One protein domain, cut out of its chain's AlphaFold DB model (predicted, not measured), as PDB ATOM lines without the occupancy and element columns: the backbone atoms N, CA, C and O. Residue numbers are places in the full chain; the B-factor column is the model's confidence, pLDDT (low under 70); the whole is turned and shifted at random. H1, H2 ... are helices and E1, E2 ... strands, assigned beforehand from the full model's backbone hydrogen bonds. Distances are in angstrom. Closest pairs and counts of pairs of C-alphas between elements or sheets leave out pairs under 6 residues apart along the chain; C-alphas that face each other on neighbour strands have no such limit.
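AT A GLANCE: This is residues 413 to 439, 448 to 470 and 484 to 523 of the 717 residues of an uncharacterized protein of Thalassiosira oceanica (UniProt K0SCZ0). One long straight helix, H3, begins in a small compact head and sticks out of it as an arm with its residues 508 to 523. In the head, H1 and H2 lie side by side and pack on the first half of H3, which crosses them steeply, while the small two-stranded sheet of E1 and E2 sits near the beginning of H3. The printed part has 90 residues with three named helices and two named strands, in the order H1, H2, E1, E2, H3; the sheet, E1 - E2, is antiparallel, and the class is mostly helix. The whole is loose, with a radius of gyration of the C-alphas of 16.4 A, and spans 57 by 28 by 22 A, the arm making the length.

IN THESE COORDINATES: The printed part begins at Asn 413, with C-alpha at (16.698, -14.123, -12.680). H1, residues 424 to 437, is 19.9 A long from first to last C-alpha and begins at C-alpha 424 (25.242, -4.340, -8.679). H2, residues 448 to 458, measures 15.1 A. E1, residues 465 to 468, measures 10.3 A, and E2, residues 484 to 486, 6.7 A. H3, residues 489 to 523, runs 50.7 A to C-alpha 523 at (41.574, 28.284, 16.325).

HOW THE PARTS SIT: H1 and H2 touch, closest at the C-alphas of Ala 429 and Leu 454, 7.0 A apart; they run opposite ways at a shallow tilt of 32 degrees, only just short of steep. H1 touches residues 496 to 504 of H3, closest at the C-alphas of Phe 434 and Cys 500, 7.1 A, the same way at a steep tilt of 54 degrees. H2 touches residues 489 to 497 of H3, closest at the C-alphas of Ala 451 and Ile 493, 5.6 A, opposite ways at a steep tilt of 64 degrees. E1 and E2 are antiparallel neighbours at 141 degrees, with N 467 and O 485 at 2.8 A and N 485 and O 467 at 2.9 A, within hydrogen-bond range. Residues 417 to 418 pair in parallel with residues 465 to 466 of E1. H1 is apart from E1 and E2, and H2 from E2. In H2 and H3 every O i to N i+4 pair is within hydrogen-bond range; in H1, 9 of 10 are.

THE WHOLE: The C-alphas of Asn 462 and Lys 523, the two farthest apart, are 57.6 A apart. Without residues 508 to 523, which stand free, the body spans 34 by 26 by 21 A. Residues 440 to 447 and 471 to 483 are not printed; the gaps between C-alphas are 17.0 A from 439 to 448 and 9.1 A from 470 to 484. Of the links that are printed whole, E2 to H3 is tight and H2 to E1 is short. The mean pLDDT of the printed part is 93.3, and no printed residue is under 70.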
ATOM      1  N   ASN A 413      16.043 -14.093 -11.376       94.12
ATOM      2  CA  ASN A 413      16.698 -14.123 -12.680       94.12
ATOM      3  C   ASN A 413      17.868 -13.124 -12.700       94.12
ATOM      4  O   ASN A 413      17.857 -12.128 -11.975       94.12
ATOM      5  N   GLU A 414      18.836 -13.326 -13.591       93.81
ATOM      6  CA  GLU A 414      19.981 -12.416 -13.795       93.81
ATOM      7  C   GLU A 414      19.543 -10.981 -14.150       93.81
ATOM      8  O   GLU A 414      20.160 -10.008 -13.722       93.81
ATOM      9  N   GLN A 415      18.427 -10.857 -14.873       95.44
ATOM     10  CA  GLN A 415      17.811  -9.581 -15.252       95.44
ATOM     11  C   GLN A 415      17.012  -8.912 -14.119       95.44
ATOM     12  O   GLN A 415      16.664  -7.744 -14.247       95.44
ATOM     13  N   ASP A 416      16.690  -9.607 -13.021       96.88
ATOM     14  CA  ASP A 416      15.946  -8.987 -11.919       96.88
ATOM     15  C   ASP A 416      16.870  -8.130 -11.045       96.88
ATOM     16  O   ASP A 416      17.973  -8.547 -10.672       96.88
ATOM     17  N   VAL A 417      16.382  -6.957 -10.643       97.69
ATOM     18  CA  VAL A 417      17.123  -5.995  -9.817       97.69
ATOM     19  C   VAL A 417      16.658  -6.095  -8.369       97.69
ATOM     20  O   VAL A 417      15.467  -5.958  -8.080       97.69
ATOM     21  N   CYS A 418      17.591  -6.283  -7.435       97.12
ATOM     22  CA  CYS A 418      17.280  -6.220  -6.009       97.12
ATOM     23  C   CYS A 418      17.460  -4.784  -5.499       97.12
ATOM     24  O   CYS A 418      18.509  -4.184  -5.690       97.12
ATOM     25  N   LEU A 419      16.460  -4.241  -4.802       97.38
ATOM     26  CA  LEU A 419      16.463  -2.886  -4.233       97.38
ATOM     27  C   LEU A 419      17.353  -2.795  -2.970       97.38
ATOM     28  O   LEU A 419      16.882  -2.512  -1.864       97.38
ATOM     29  N   SER A 420      18.643  -3.091  -3.126       96.12
ATOM     30  CA  SER A 420      19.692  -3.055  -2.100       96.12
ATOM     31  C   SER A 420      20.986  -2.537  -2.721       96.12
ATOM     32  O   SER A 420      21.320  -2.916  -3.835       96.12
ATOM     33  N   LEU A 421      21.767  -1.735  -1.994       95.81
ATOM     34  CA  LEU A 421      23.092  -1.279  -2.456       95.81
ATOM     35  C   LEU A 421      24.147  -2.410  -2.483       95.81
ATOM     36  O   LEU A 421      25.261  -2.198  -2.954       95.81
ATOM     37  N   GLU A 422      23.790  -3.604  -1.999       93.94
ATOM     38  CA  GLU A 422      24.525  -4.860  -2.218       93.94
ATOM     39  C   GLU A 422      24.337  -5.413  -3.647       93.94
ATOM     40  O   GLU A 422      25.088  -6.289  -4.065       93.94
ATOM     41  N   ASP A 423      23.326  -4.940  -4.387       95.94
ATOM     42  CA  ASP A 423      23.005  -5.388  -5.741       95.94
ATOM     43  C   ASP A 423      23.670  -4.499  -6.791       95.94
ATOM     44  O   ASP A 423      23.458  -3.289  -6.801       95.94
ATOM     45  N   GLU A 424      24.445  -5.088  -7.700       95.69
ATOM     46  CA  GLU A 424      25.242  -4.340  -8.679       95.69
ATOM     47  C   GLU A 424      24.390  -3.460  -9.604       95.69
ATOM     48  O   GLU A 424      24.671  -2.271  -9.754       95.69
ATOM     49  N   ASN A 425      23.301  -4.003 -10.153       96.25
ATOM     50  CA  ASN A 425      22.426  -3.277 -11.076       96.25
ATOM     51  C   ASN A 425      21.747  -2.076 -10.394       96.25
ATOM     52  O   ASN A 425      21.727  -0.975 -10.950       96.25
ATOM     53  N   TYR A 426      21.242  -2.255  -9.167       97.69
ATOM     54  CA  TYR A 426      20.685  -1.154  -8.373       97.69
ATOM     55  C   TYR A 426      21.762  -0.142  -7.970       97.69
ATOM     56  O   TYR A 426      21.562   1.059  -8.127       97.69
ATOM     57  N   ARG A 427      22.922  -0.609  -7.494       97.12
ATOM     58  CA  ARG A 427      24.054   0.223  -7.064       97.12
ATOM     59  C   ARG A 427      24.553   1.133  -8.186       97.12
ATOM     60  O   ARG A 427      24.677   2.335  -7.968       97.12
ATOM     61  N   THR A 428      24.784   0.590  -9.379       96.25
ATOM     62  CA  THR A 428      25.256   1.348 -10.549       96.25
ATOM     63  C   THR A 428      24.236   2.400 -10.989       96.25
ATOM     64  O   THR A 428      24.603   3.548 -11.235       96.25
ATOM     65  N   ALA A 429      22.943   2.061 -10.991       96.25
ATOM     66  CA  ALA A 429      21.880   3.030 -11.252       96.25
ATOM     67  C   ALA A 429      21.834   4.137 -10.174       96.25
ATOM     68  O   ALA A 429      21.794   5.327 -10.499       96.25
ATOM     69  N   MET A 430      21.908   3.764  -8.891       97.12
ATOM     70  CA  MET A 430      21.924   4.708  -7.768       97.12
ATOM     71  C   MET A 430      23.152   5.629  -7.786       97.12
ATOM     72  O   MET A 430      23.004   6.792  -7.423       97.12
ATOM     73  N   TYR A 431      24.331   5.184  -8.241       94.69
ATOM     74  CA  TYR A 431      25.495   6.070  -8.399       94.69
ATOM     75  C   TYR A 431      25.248   7.179  -9.430       94.69
ATOM     76  O   TYR A 431      25.566   8.336  -9.155       94.69
ATOM     77  N   GLY A 432      24.602   6.869 -10.559       93.31
ATOM     78  CA  GLY A 432      24.193   7.885 -11.537       93.31
ATOM     79  C   GLY A 432      23.292   8.967 -10.928       93.31
ATOM     80  O   GLY A 432      23.464  10.150 -11.218       93.31
ATOM     81  N   LEU A 433      22.385   8.581 -10.024       92.62
ATOM     82  CA  LEU A 433      21.532   9.514  -9.281       92.62
ATOM     83  C   LEU A 433      22.296  10.261  -8.169       92.62
ATOM     84  O   LEU A 433      22.133  11.471  -8.020       92.62
ATOM     85  N   PHE A 434      23.156   9.584  -7.404       94.19
ATOM     86  CA  PHE A 434      23.949  10.204  -6.336       94.19
ATOM     87  C   PHE A 434      24.923  11.265  -6.864       94.19
ATOM     88  O   PHE A 434      25.095  12.293  -6.209       94.19
ATOM     89  N   ASN A 435      25.501  11.064  -8.051       90.31
ATOM     90  CA  ASN A 435      26.375  12.052  -8.687       90.31
ATOM     91  C   ASN A 435      25.612  13.335  -9.074       90.31
ATOM     92  O   ASN A 435      26.186  14.420  -9.042       90.31
ATOM     93  N   GLN A 436      24.309  13.242  -9.369       87.69
ATOM     94  CA  GLN A 436      23.465  14.413  -9.632       87.69
ATOM     95  C   GLN A 436      23.111  15.185  -8.352       87.69
ATOM     96  O   GLN A 436      23.104  16.409  -8.384       87.69
ATOM     97  N   LEU A 437      22.883  14.508  -7.216       84.25
ATOM     98  CA  LEU A 437      22.489  15.159  -5.949       84.25
ATOM     99  C   LEU A 437      23.531  16.154  -5.397       84.25
ATOM    100  O   LEU A 437      23.191  17.002  -4.573       84.25
ATOM    101  N   GLY A 438      24.793  16.074  -5.836       79.38
ATOM    102  CA  GLY A 438      25.826  17.062  -5.499       79.38
ATOM    103  C   GLY A 438      25.778  18.350  -6.337       79.38
ATOM    104  O   GLY A 438      26.338  19.368  -5.925       79.38
ATOM    105  N   LEU A 439      25.122  18.330  -7.501       83.38
ATOM    106  CA  LEU A 439      25.160  19.405  -8.493       83.38
ATOM    107  C   LEU A 439      24.052  20.435  -8.243       83.38
ATOM    108  O   LEU A 439      23.015  20.417  -8.896       83.38
ATOM    109  N   THR A 448      11.111  12.782  -5.890       91.38
ATOM    110  CA  THR A 448      10.074  11.852  -6.375       91.38
ATOM    111  C   THR A 448      10.106  11.624  -7.889       91.38
ATOM    112  O   THR A 448       9.802  10.529  -8.347       91.38
ATOM    113  N   GLU A 449      10.444  12.644  -8.673       94.50
ATOM    114  CA  GLU A 449      10.526  12.584 -10.132       94.50
ATOM    115  C   GLU A 449      11.780  11.836 -10.574       94.50
ATOM    116  O   GLU A 449      11.660  10.805 -11.233       94.50
ATOM    117  N   ARG A 450      12.953  12.231 -10.063       92.00
ATOM    118  CA  ARG A 450      14.210  11.486 -10.255       92.00
ATOM    119  C   ARG A 450      14.095  10.014  -9.839       92.00
ATOM    120  O   ARG A 450      14.569   9.132 -10.548       92.00
ATOM    121  N   ALA A 451      13.401   9.719  -8.735       95.81
ATOM    122  CA  ALA A 451      13.137   8.341  -8.314       95.81
ATOM    123  C   ALA A 451      12.238   7.568  -9.304       95.81
ATOM    124  O   ALA A 451      12.462   6.379  -9.522       95.81
ATOM    125  N   ARG A 452      11.258   8.222  -9.947       96.62
ATOM    126  CA  ARG A 452      10.446   7.623 -11.028       96.62
ATOM    127  C   ARG A 452      11.243   7.433 -12.316       96.62
ATOM    128  O   ARG A 452      10.999   6.469 -13.033       96.62
ATOM    129  N   GLU A 453      12.172   8.326 -12.636       95.88
ATOM    130  CA  GLU A 453      13.062   8.161 -13.789       95.88
ATOM    131  C   GLU A 453      14.022   6.991 -13.589       95.88
ATOM    132  O   GLU A 453      14.134   6.137 -14.470       95.88
ATOM    133  N   LEU A 454      14.616   6.873 -12.399       96.38
ATOM    134  CA  LEU A 454      15.433   5.717 -12.045       96.38
ATOM    135  C   LEU A 454      14.613   4.417 -12.062       96.38
ATOM    136  O   LEU A 454      15.060   3.401 -12.579       96.38
ATOM    137  N   LEU A 455      13.367   4.448 -11.590       97.25
ATOM    138  CA  LEU A 455      12.452   3.309 -11.699       97.25
ATOM    139  C   LEU A 455      12.219   2.881 -13.163       97.25
ATOM    140  O   LEU A 455      12.208   1.685 -13.461       97.25
ATOM    141  N   LYS A 456      12.076   3.841 -14.093       96.94
ATOM    142  CA  LYS A 456      11.973   3.560 -15.537       96.94
ATOM    143  C   LYS A 456      13.262   2.946 -16.096       96.94
ATOM    144  O   LYS A 456      13.166   2.093 -16.976       96.94
ATOM    145  N   THR A 457      14.452   3.347 -15.629       96.38
ATOM    146  CA  THR A 457      15.713   2.728 -16.082       96.38
ATOM    147  C   THR A 457      15.895   1.323 -15.511       96.38
ATOM    148  O   THR A 457      16.243   0.422 -16.269       96.38
ATOM    149  N   LEU A 458      15.565   1.104 -14.235       96.75
ATOM    150  CA  LEU A 458      15.640  -0.205 -13.570       96.75
ATOM    151  C   LEU A 458      14.644  -1.242 -14.115       96.75
ATOM    152  O   LEU A 458      14.886  -2.434 -13.976       96.75
ATOM    153  N   ARG A 459      13.542  -0.809 -14.744       96.12
ATOM    154  CA  ARG A 459      12.561  -1.684 -15.421       96.12
ATOM    155  C   ARG A 459      12.870  -1.960 -16.903       96.12
ATOM    156  O   ARG A 459      12.088  -2.650 -17.563       96.12
ATOM    157  N   ARG A 460      13.971  -1.436 -17.462       94.06
ATOM    158  CA  ARG A 460      14.374  -1.735 -18.851       94.06
ATOM    159  C   ARG A 460      14.596  -3.245 -19.019       94.06
ATOM    160  O   ARG A 460      15.124  -3.902 -18.130       94.06
ATOM    161  N   GLY A 461      14.167  -3.800 -20.154       91.81
ATOM    162  CA  GLY A 461      14.295  -5.238 -20.431       91.81
ATOM    163  C   GLY A 461      13.328  -6.148 -19.658       91.81
ATOM    164  O   GLY A 461      13.587  -7.340 -19.568       91.81
ATOM    165  N   ASN A 462      12.221  -5.619 -19.116       93.69
ATOM    166  CA  ASN A 462      11.232  -6.356 -18.307       93.69
ATOM    167  C   ASN A 462      11.763  -6.909 -16.966       93.69
ATOM    168  O   ASN A 462      11.134  -7.781 -16.365       93.69
ATOM    169  N   ALA A 463      12.879  -6.365 -16.475       96.56
ATOM    170  CA  ALA A 463      13.432  -6.643 -15.153       96.56
ATOM    171  C   ALA A 463      12.371  -6.508 -14.042       96.56
ATOM    172  O   ALA A 463      11.695  -5.475 -13.933       96.56
ATOM    173  N   ARG A 464      12.235  -7.532 -13.184       97.38
ATOM    174  CA  ARG A 464      11.388  -7.432 -11.986       97.38
ATOM    175  C   ARG A 464      12.172  -6.739 -10.880       97.38
ATOM    176  O   ARG A 464      13.360  -6.991 -10.683       97.38
ATOM    177  N   LEU A 465      11.480  -5.893 -10.126       97.81
ATOM    178  CA  LEU A 465      12.039  -5.252  -8.944       97.81
ATOM    179  C   LEU A 465      11.817  -6.171  -7.746       97.81
ATOM    180  O   LEU A 465      10.687  -6.552  -7.440       97.81
ATOM    181  N   LEU A 466      12.895  -6.543  -7.067       97.44
ATOM    182  CA  LEU A 466      12.877  -7.466  -5.940       97.44
ATOM    183  C   LEU A 466      13.251  -6.742  -4.648       97.44
ATOM    184  O   LEU A 466      14.196  -5.957  -4.598       97.44
ATOM    185  N   LYS A 467      12.550  -7.064  -3.562       95.94
ATOM    186  CA  LYS A 467      12.977  -6.763  -2.193       95.94
ATOM    187  C   LYS A 467      13.337  -8.058  -1.478       95.94
ATOM    188  O   LYS A 467      12.636  -9.065  -1.597       95.94
ATOM    189  N   GLN A 468      14.442  -8.039  -0.738       93.81
ATOM    190  CA  GLN A 468      14.828  -9.159   0.115       93.81
ATOM    191  C   GLN A 468      13.716  -9.391   1.150       93.81
ATOM    192  O   GLN A 468      13.279  -8.450   1.819       93.81
ATOM    193  N   ALA A 469      13.226 -10.625   1.275       90.31
ATOM    194  CA  ALA A 469      12.187 -10.939   2.247       90.31
ATOM    195  C   ALA A 469      12.721 -10.672   3.662       90.31
ATOM    196  O   ALA A 469      13.756 -11.214   4.056       90.31
ATOM    197  N   VAL A 470      12.016  -9.831   4.428       79.75
ATOM    198  CA  VAL A 470      12.436  -9.426   5.777       79.75
ATOM    199  C   VAL A 470      12.543 -10.667   6.663       79.75
ATOM    200  O   VAL A 470      11.534 -11.220   7.106       79.75
ATOM    201  N   TYR A 484      13.422 -13.779  -2.190       94.69
ATOM    202  CA  TYR A 484      13.008 -12.488  -2.725       94.69
ATOM    203  C   TYR A 484      11.488 -12.414  -2.837       94.69
ATOM    204  O   TYR A 484      10.805 -13.415  -3.062       94.69
ATOM    205  N   VAL A 485      10.960 -11.208  -2.669       95.56
ATOM    206  CA  VAL A 485       9.558 -10.866  -2.896       95.56
ATOM    207  C   VAL A 485       9.527  -9.736  -3.914       95.56
ATOM    208  O   VAL A 485      10.327  -8.808  -3.834       95.56
ATOM    209  N   GLU A 486       8.604  -9.805  -4.867       96.69
ATOM    210  CA  GLU A 486       8.397  -8.737  -5.842       96.69
ATOM    211  C   GLU A 486       8.004  -7.425  -5.133       96.69
ATOM    212  O   GLU A 486       7.171  -7.403  -4.217       96.69
ATOM    213  N   ALA A 487       8.664  -6.333  -5.504       96.88
ATOM    214  CA  ALA A 487       8.389  -4.997  -5.007       96.88
ATOM    215  C   ALA A 487       7.365  -4.301  -5.911       96.88
ATOM    216  O   ALA A 487       7.453  -4.365  -7.134       96.88
ATOM    217  N   ASP A 488       6.409  -3.608  -5.297       96.88
ATOM    218  CA  ASP A 488       5.557  -2.656  -6.000       96.88
ATOM    219  C   ASP A 488       6.317  -1.342  -6.244       96.88
ATOM    220  O   ASP A 488       7.267  -0.995  -5.535       96.88
ATOM    221  N   ASP A 489       5.885  -0.591  -7.257       97.06
ATOM    222  CA  ASP A 489       6.528   0.668  -7.648       97.06
ATOM    223  C   ASP A 489       6.478   1.725  -6.533       97.06
ATOM    224  O   ASP A 489       7.367   2.568  -6.432       97.06
ATOM    225  N   ALA A 490       5.478   1.644  -5.648       96.81
ATOM    226  CA  ALA A 490       5.380   2.481  -4.456       96.81
ATOM    227  C   ALA A 490       6.546   2.226  -3.485       96.81
ATOM    228  O   ALA A 490       7.258   3.168  -3.138       96.81
ATOM    229  N   TYR A 491       6.796   0.964  -3.105       96.88
ATOM    230  CA  TYR A 491       7.949   0.609  -2.274       96.88
ATOM    231  C   TYR A 491       9.275   0.915  -2.975       96.88
ATOM    232  O   TYR A 491      10.223   1.333  -2.320       96.88
ATOM    233  N   ALA A 492       9.362   0.715  -4.293       97.56
ATOM    234  CA  ALA A 492      10.581   0.997  -5.044       97.56
ATOM    235  C   ALA A 492      10.930   2.495  -5.047       97.56
ATOM    236  O   ALA A 492      12.069   2.851  -4.744       97.56
ATOM    237  N   ILE A 493       9.952   3.377  -5.294       97.25
ATOM    238  CA  ILE A 493      10.136   4.835  -5.200       97.25
ATOM    239  C   ILE A 493      10.493   5.242  -3.765       97.25
ATOM    240  O   ILE A 493      11.461   5.976  -3.576       97.25
ATOM    241  N   GLU A 494       9.776   4.735  -2.754       96.56
ATOM    242  CA  GLU A 494      10.064   5.030  -1.342       96.56
ATOM    243  C   GLU A 494      11.489   4.592  -0.953       96.56
ATOM    244  O   GLU A 494      12.217   5.331  -0.291       96.56
ATOM    245  N   LYS A 495      11.923   3.410  -1.403       97.31
ATOM    246  CA  LYS A 495      13.258   2.860  -1.140       97.31
ATOM    247  C   LYS A 495      14.362   3.696  -1.798       97.31
ATOM    248  O   LYS A 495      15.316   4.050  -1.107       97.31
ATOM    249  N   ILE A 496      14.197   4.092  -3.062       97.50
ATOM    250  CA  ILE A 496      15.129   5.001  -3.754       97.50
ATOM    251  C   ILE A 496      15.200   6.351  -3.019       97.50
ATOM    252  O   ILE A 496      16.290   6.829  -2.710       97.50
ATOM    253  N   GLN A 497      14.053   6.935  -2.647       96.31
ATOM    254  CA  GLN A 497      13.998   8.185  -1.877       96.31
ATOM    255  C   GLN A 497      14.660   8.068  -0.495       96.31
ATOM    256  O   GLN A 497      15.312   9.010  -0.047       96.31
ATOM    257  N   ASN A 498      14.510   6.934   0.190       96.25
ATOM    258  CA  ASN A 498      15.166   6.674   1.472       96.25
ATOM    259  C   ASN A 498      16.690   6.589   1.312       96.25
ATOM    260  O   ASN A 498      17.410   7.234   2.071       96.25
ATOM    261  N   ASP A 499      17.181   5.884   0.291       96.62
ATOM    262  CA  ASP A 499      18.621   5.772   0.026       96.62
ATOM    263  C   ASP A 499      19.234   7.125  -0.384       96.62
ATOM    264  O   ASP A 499      20.326   7.468   0.071       96.62
ATOM    265  N   CYS A 500      18.514   7.948  -1.158       95.00
ATOM    266  CA  CYS A 500      18.904   9.333  -1.445       95.00
ATOM    267  C   CYS A 500      18.931  10.215  -0.188       95.00
ATOM    268  O   CYS A 500      19.886  10.969   0.000       95.00
ATOM    269  N   ARG A 501      17.928  10.115   0.697       94.12
ATOM    270  CA  ARG A 501      17.911  10.877   1.958       94.12
ATOM    271  C   ARG A 501      19.080  10.498   2.860       94.12
ATOM    272  O   ARG A 501      19.836  11.386   3.239       94.12
ATOM    273  N   SER A 502      19.310   9.208   3.100       94.44
ATOM    274  CA  SER A 502      20.446   8.764   3.915       94.44
ATOM    275  C   SER A 502      21.805   9.075   3.282       94.44
ATOM    276  O   SER A 502      22.767   9.335   4.005       94.44
ATOM    277  N   ARG A 503      21.914   9.143   1.946       93.31
ATOM    278  CA  ARG A 503      23.132   9.645   1.286       93.31
ATOM    279  C   ARG A 503      23.356  11.140   1.548       93.31
ATOM    280  O   ARG A 503      24.485  11.520   1.857       93.31
ATOM    281  N   ASN A 504      22.307  11.959   1.484       91.06
ATOM    282  CA  ASN A 504      22.377  13.400   1.751       91.06
ATOM    283  C   ASN A 504      22.628  13.711   3.240       91.06
ATOM    284  O   ASN A 504      23.356  14.653   3.556       91.06
ATOM    285  N   GLU A 505      22.081  12.905   4.154       91.88
ATOM    286  CA  GLU A 505      22.378  12.949   5.594       91.88
ATOM    287  C   GLU A 505      23.872  12.671   5.837       91.88
ATOM    288  O   GLU A 505      24.571  13.519   6.388       91.88
ATOM    289  N   LEU A 506      24.402  11.559   5.306       89.50
ATOM    290  CA  LEU A 506      25.829  11.214   5.406       89.50
ATOM    291  C   LEU A 506      26.755  12.273   4.780       89.50
ATOM    292  O   LEU A 506      27.833  12.543   5.312       89.50
ATOM    293  N   GLN A 507      26.353  12.890   3.665       88.06
ATOM    294  CA  GLN A 507      27.099  13.988   3.044       88.06
ATOM    295  C   GLN A 507      27.098  15.247   3.926       88.06
ATOM    296  O   GLN A 507      28.127  15.915   4.043       88.06
ATOM    297  N   SER A 508      25.968  15.551   4.570       86.44
ATOM    298  CA  SER A 508      25.826  16.693   5.483       86.44
ATOM    299  C   SER A 508      26.678  16.511   6.741       86.44
ATOM    300  O   SER A 508      27.424  17.421   7.107       86.44
ATOM    301  N   ASP A 509      26.655  15.318   7.342       91.06
ATOM    302  CA  ASP A 509      27.512  14.947   8.475       91.06
ATOM    303  C   ASP A 509      29.003  15.028   8.115       91.06
ATOM    304  O   ASP A 509      29.815  15.532   8.898       91.06
ATOM    305  N   TRP A 510      29.385  14.566   6.918       87.38
ATOM    306  CA  TRP A 510      30.773  14.611   6.454       87.38
ATOM    307  C   TRP A 510      31.264  16.047   6.229       87.38
ATOM    308  O   TRP A 510      32.358  16.393   6.682       87.38
ATOM    309  N   MET A 511      30.437  16.905   5.619       84.00
ATOM    310  CA  MET A 511      30.729  18.336   5.479       84.00
ATOM    311  C   MET A 511      30.832  19.029   6.841       84.00
ATOM    312  O   MET A 511      31.828  19.698   7.104       84.00
ATOM    313  N   HIS A 512      29.882  18.800   7.754       89.31
ATOM    314  CA  HIS A 512      29.927  19.386   9.096       89.31
ATOM    315  C   HIS A 512      31.188  18.958   9.868       89.31
ATOM    316  O   HIS A 512      31.874  19.790  10.465       89.31
ATOM    317  N   LYS A 513      31.562  17.674   9.788       89.69
ATOM    318  CA  LYS A 513      32.795  17.144  10.384       89.69
ATOM    319  C   LYS A 513      34.054  17.766   9.771       89.69
ATOM    320  O   LYS A 513      34.996  18.064  10.508       89.69
ATOM    321  N   ARG A 514      34.084  17.986   8.453       88.12
ATOM    322  CA  ARG A 514      35.182  18.686   7.766       88.12
ATOM    323  C   ARG A 514      35.297  20.128   8.257       88.12
ATOM    324  O   ARG A 514      36.387  20.563   8.617       88.12
ATOM    325  N   ASP A 515      34.181  20.840   8.344       90.06
ATOM    326  CA  ASP A 515      34.164  22.241   8.755       90.06
ATOM    327  C   ASP A 515      34.562  22.393  10.243       90.06
ATOM    328  O   ASP A 515      35.325  23.299  10.579       90.06
ATOM    329  N   MET A 516      34.205  21.439  11.121       88.31
ATOM    330  CA  MET A 516      34.739  21.354  12.496       88.31
ATOM    331  C   MET A 516      36.266  21.155  12.552       88.31
ATOM    332  O   MET A 516      36.924  21.689  13.450       88.31
ATOM    333  N   ILE A 517      36.849  20.393  11.620       86.81
ATOM    334  CA  ILE A 517      38.307  20.197  11.523       86.81
ATOM    335  C   ILE A 517      38.985  21.485  11.033       86.81
ATOM    336  O   ILE A 517      39.988  21.908  11.618       86.81
ATOM    337  N   CYS A 518      38.416  22.151  10.024       84.94
ATOM    338  CA  CYS A 518      38.875  23.459   9.552       84.94
ATOM    339  C   CYS A 518      38.848  24.507  10.674       84.94
ATOM    340  O   CYS A 518      39.858  25.164  10.927       84.94
ATOM    341  N   GLU A 519      37.742  24.601  11.410       91.25
ATOM    342  CA  GLU A 519      37.551  25.540  12.520       91.25
ATOM    343  C   GLU A 519      38.490  25.251  13.705       91.25
ATOM    344  O   GLU A 519      39.098  26.158  14.275       91.25
ATOM    345  N   SER A 520      38.705  23.972  14.031       88.44
ATOM    346  CA  SER A 520      39.710  23.559  15.024       88.44
ATOM    347  C   SER A 520      41.134  23.936  14.598       88.44
ATOM    348  O   SER A 520      41.977  24.262  15.435       88.44
ATOM    349  N   SER A 521      41.412  23.908  13.294       83.44
ATOM    350  CA  SER A 521      42.716  24.270  12.725       83.44
ATOM    351  C   SER A 521      42.912  25.785  12.663       83.44
ATOM    352  O   SER A 521      44.014  26.276  12.904       83.44
ATOM    353  N   ARG A 522      41.832  26.535  12.413       88.38
ATOM    354  CA  ARG A 522      41.781  27.997  12.486       88.38
ATOM    355  C   ARG A 522      42.076  28.484  13.905       88.38
ATOM    356  O   ARG A 522      43.042  29.216  14.098       88.38
ATOM    357  N   LYS A 523      41.357  27.964  14.903       90.00
ATOM    358  CA  LYS A 523      41.574  28.284  16.325       90.00
ATOM    359  C   LYS A 523      42.993  27.969  16.810       90.00
ATOM    360  O   LYS A 523      43.536  28.710  17.621       90.00
TER     361      LYS A 523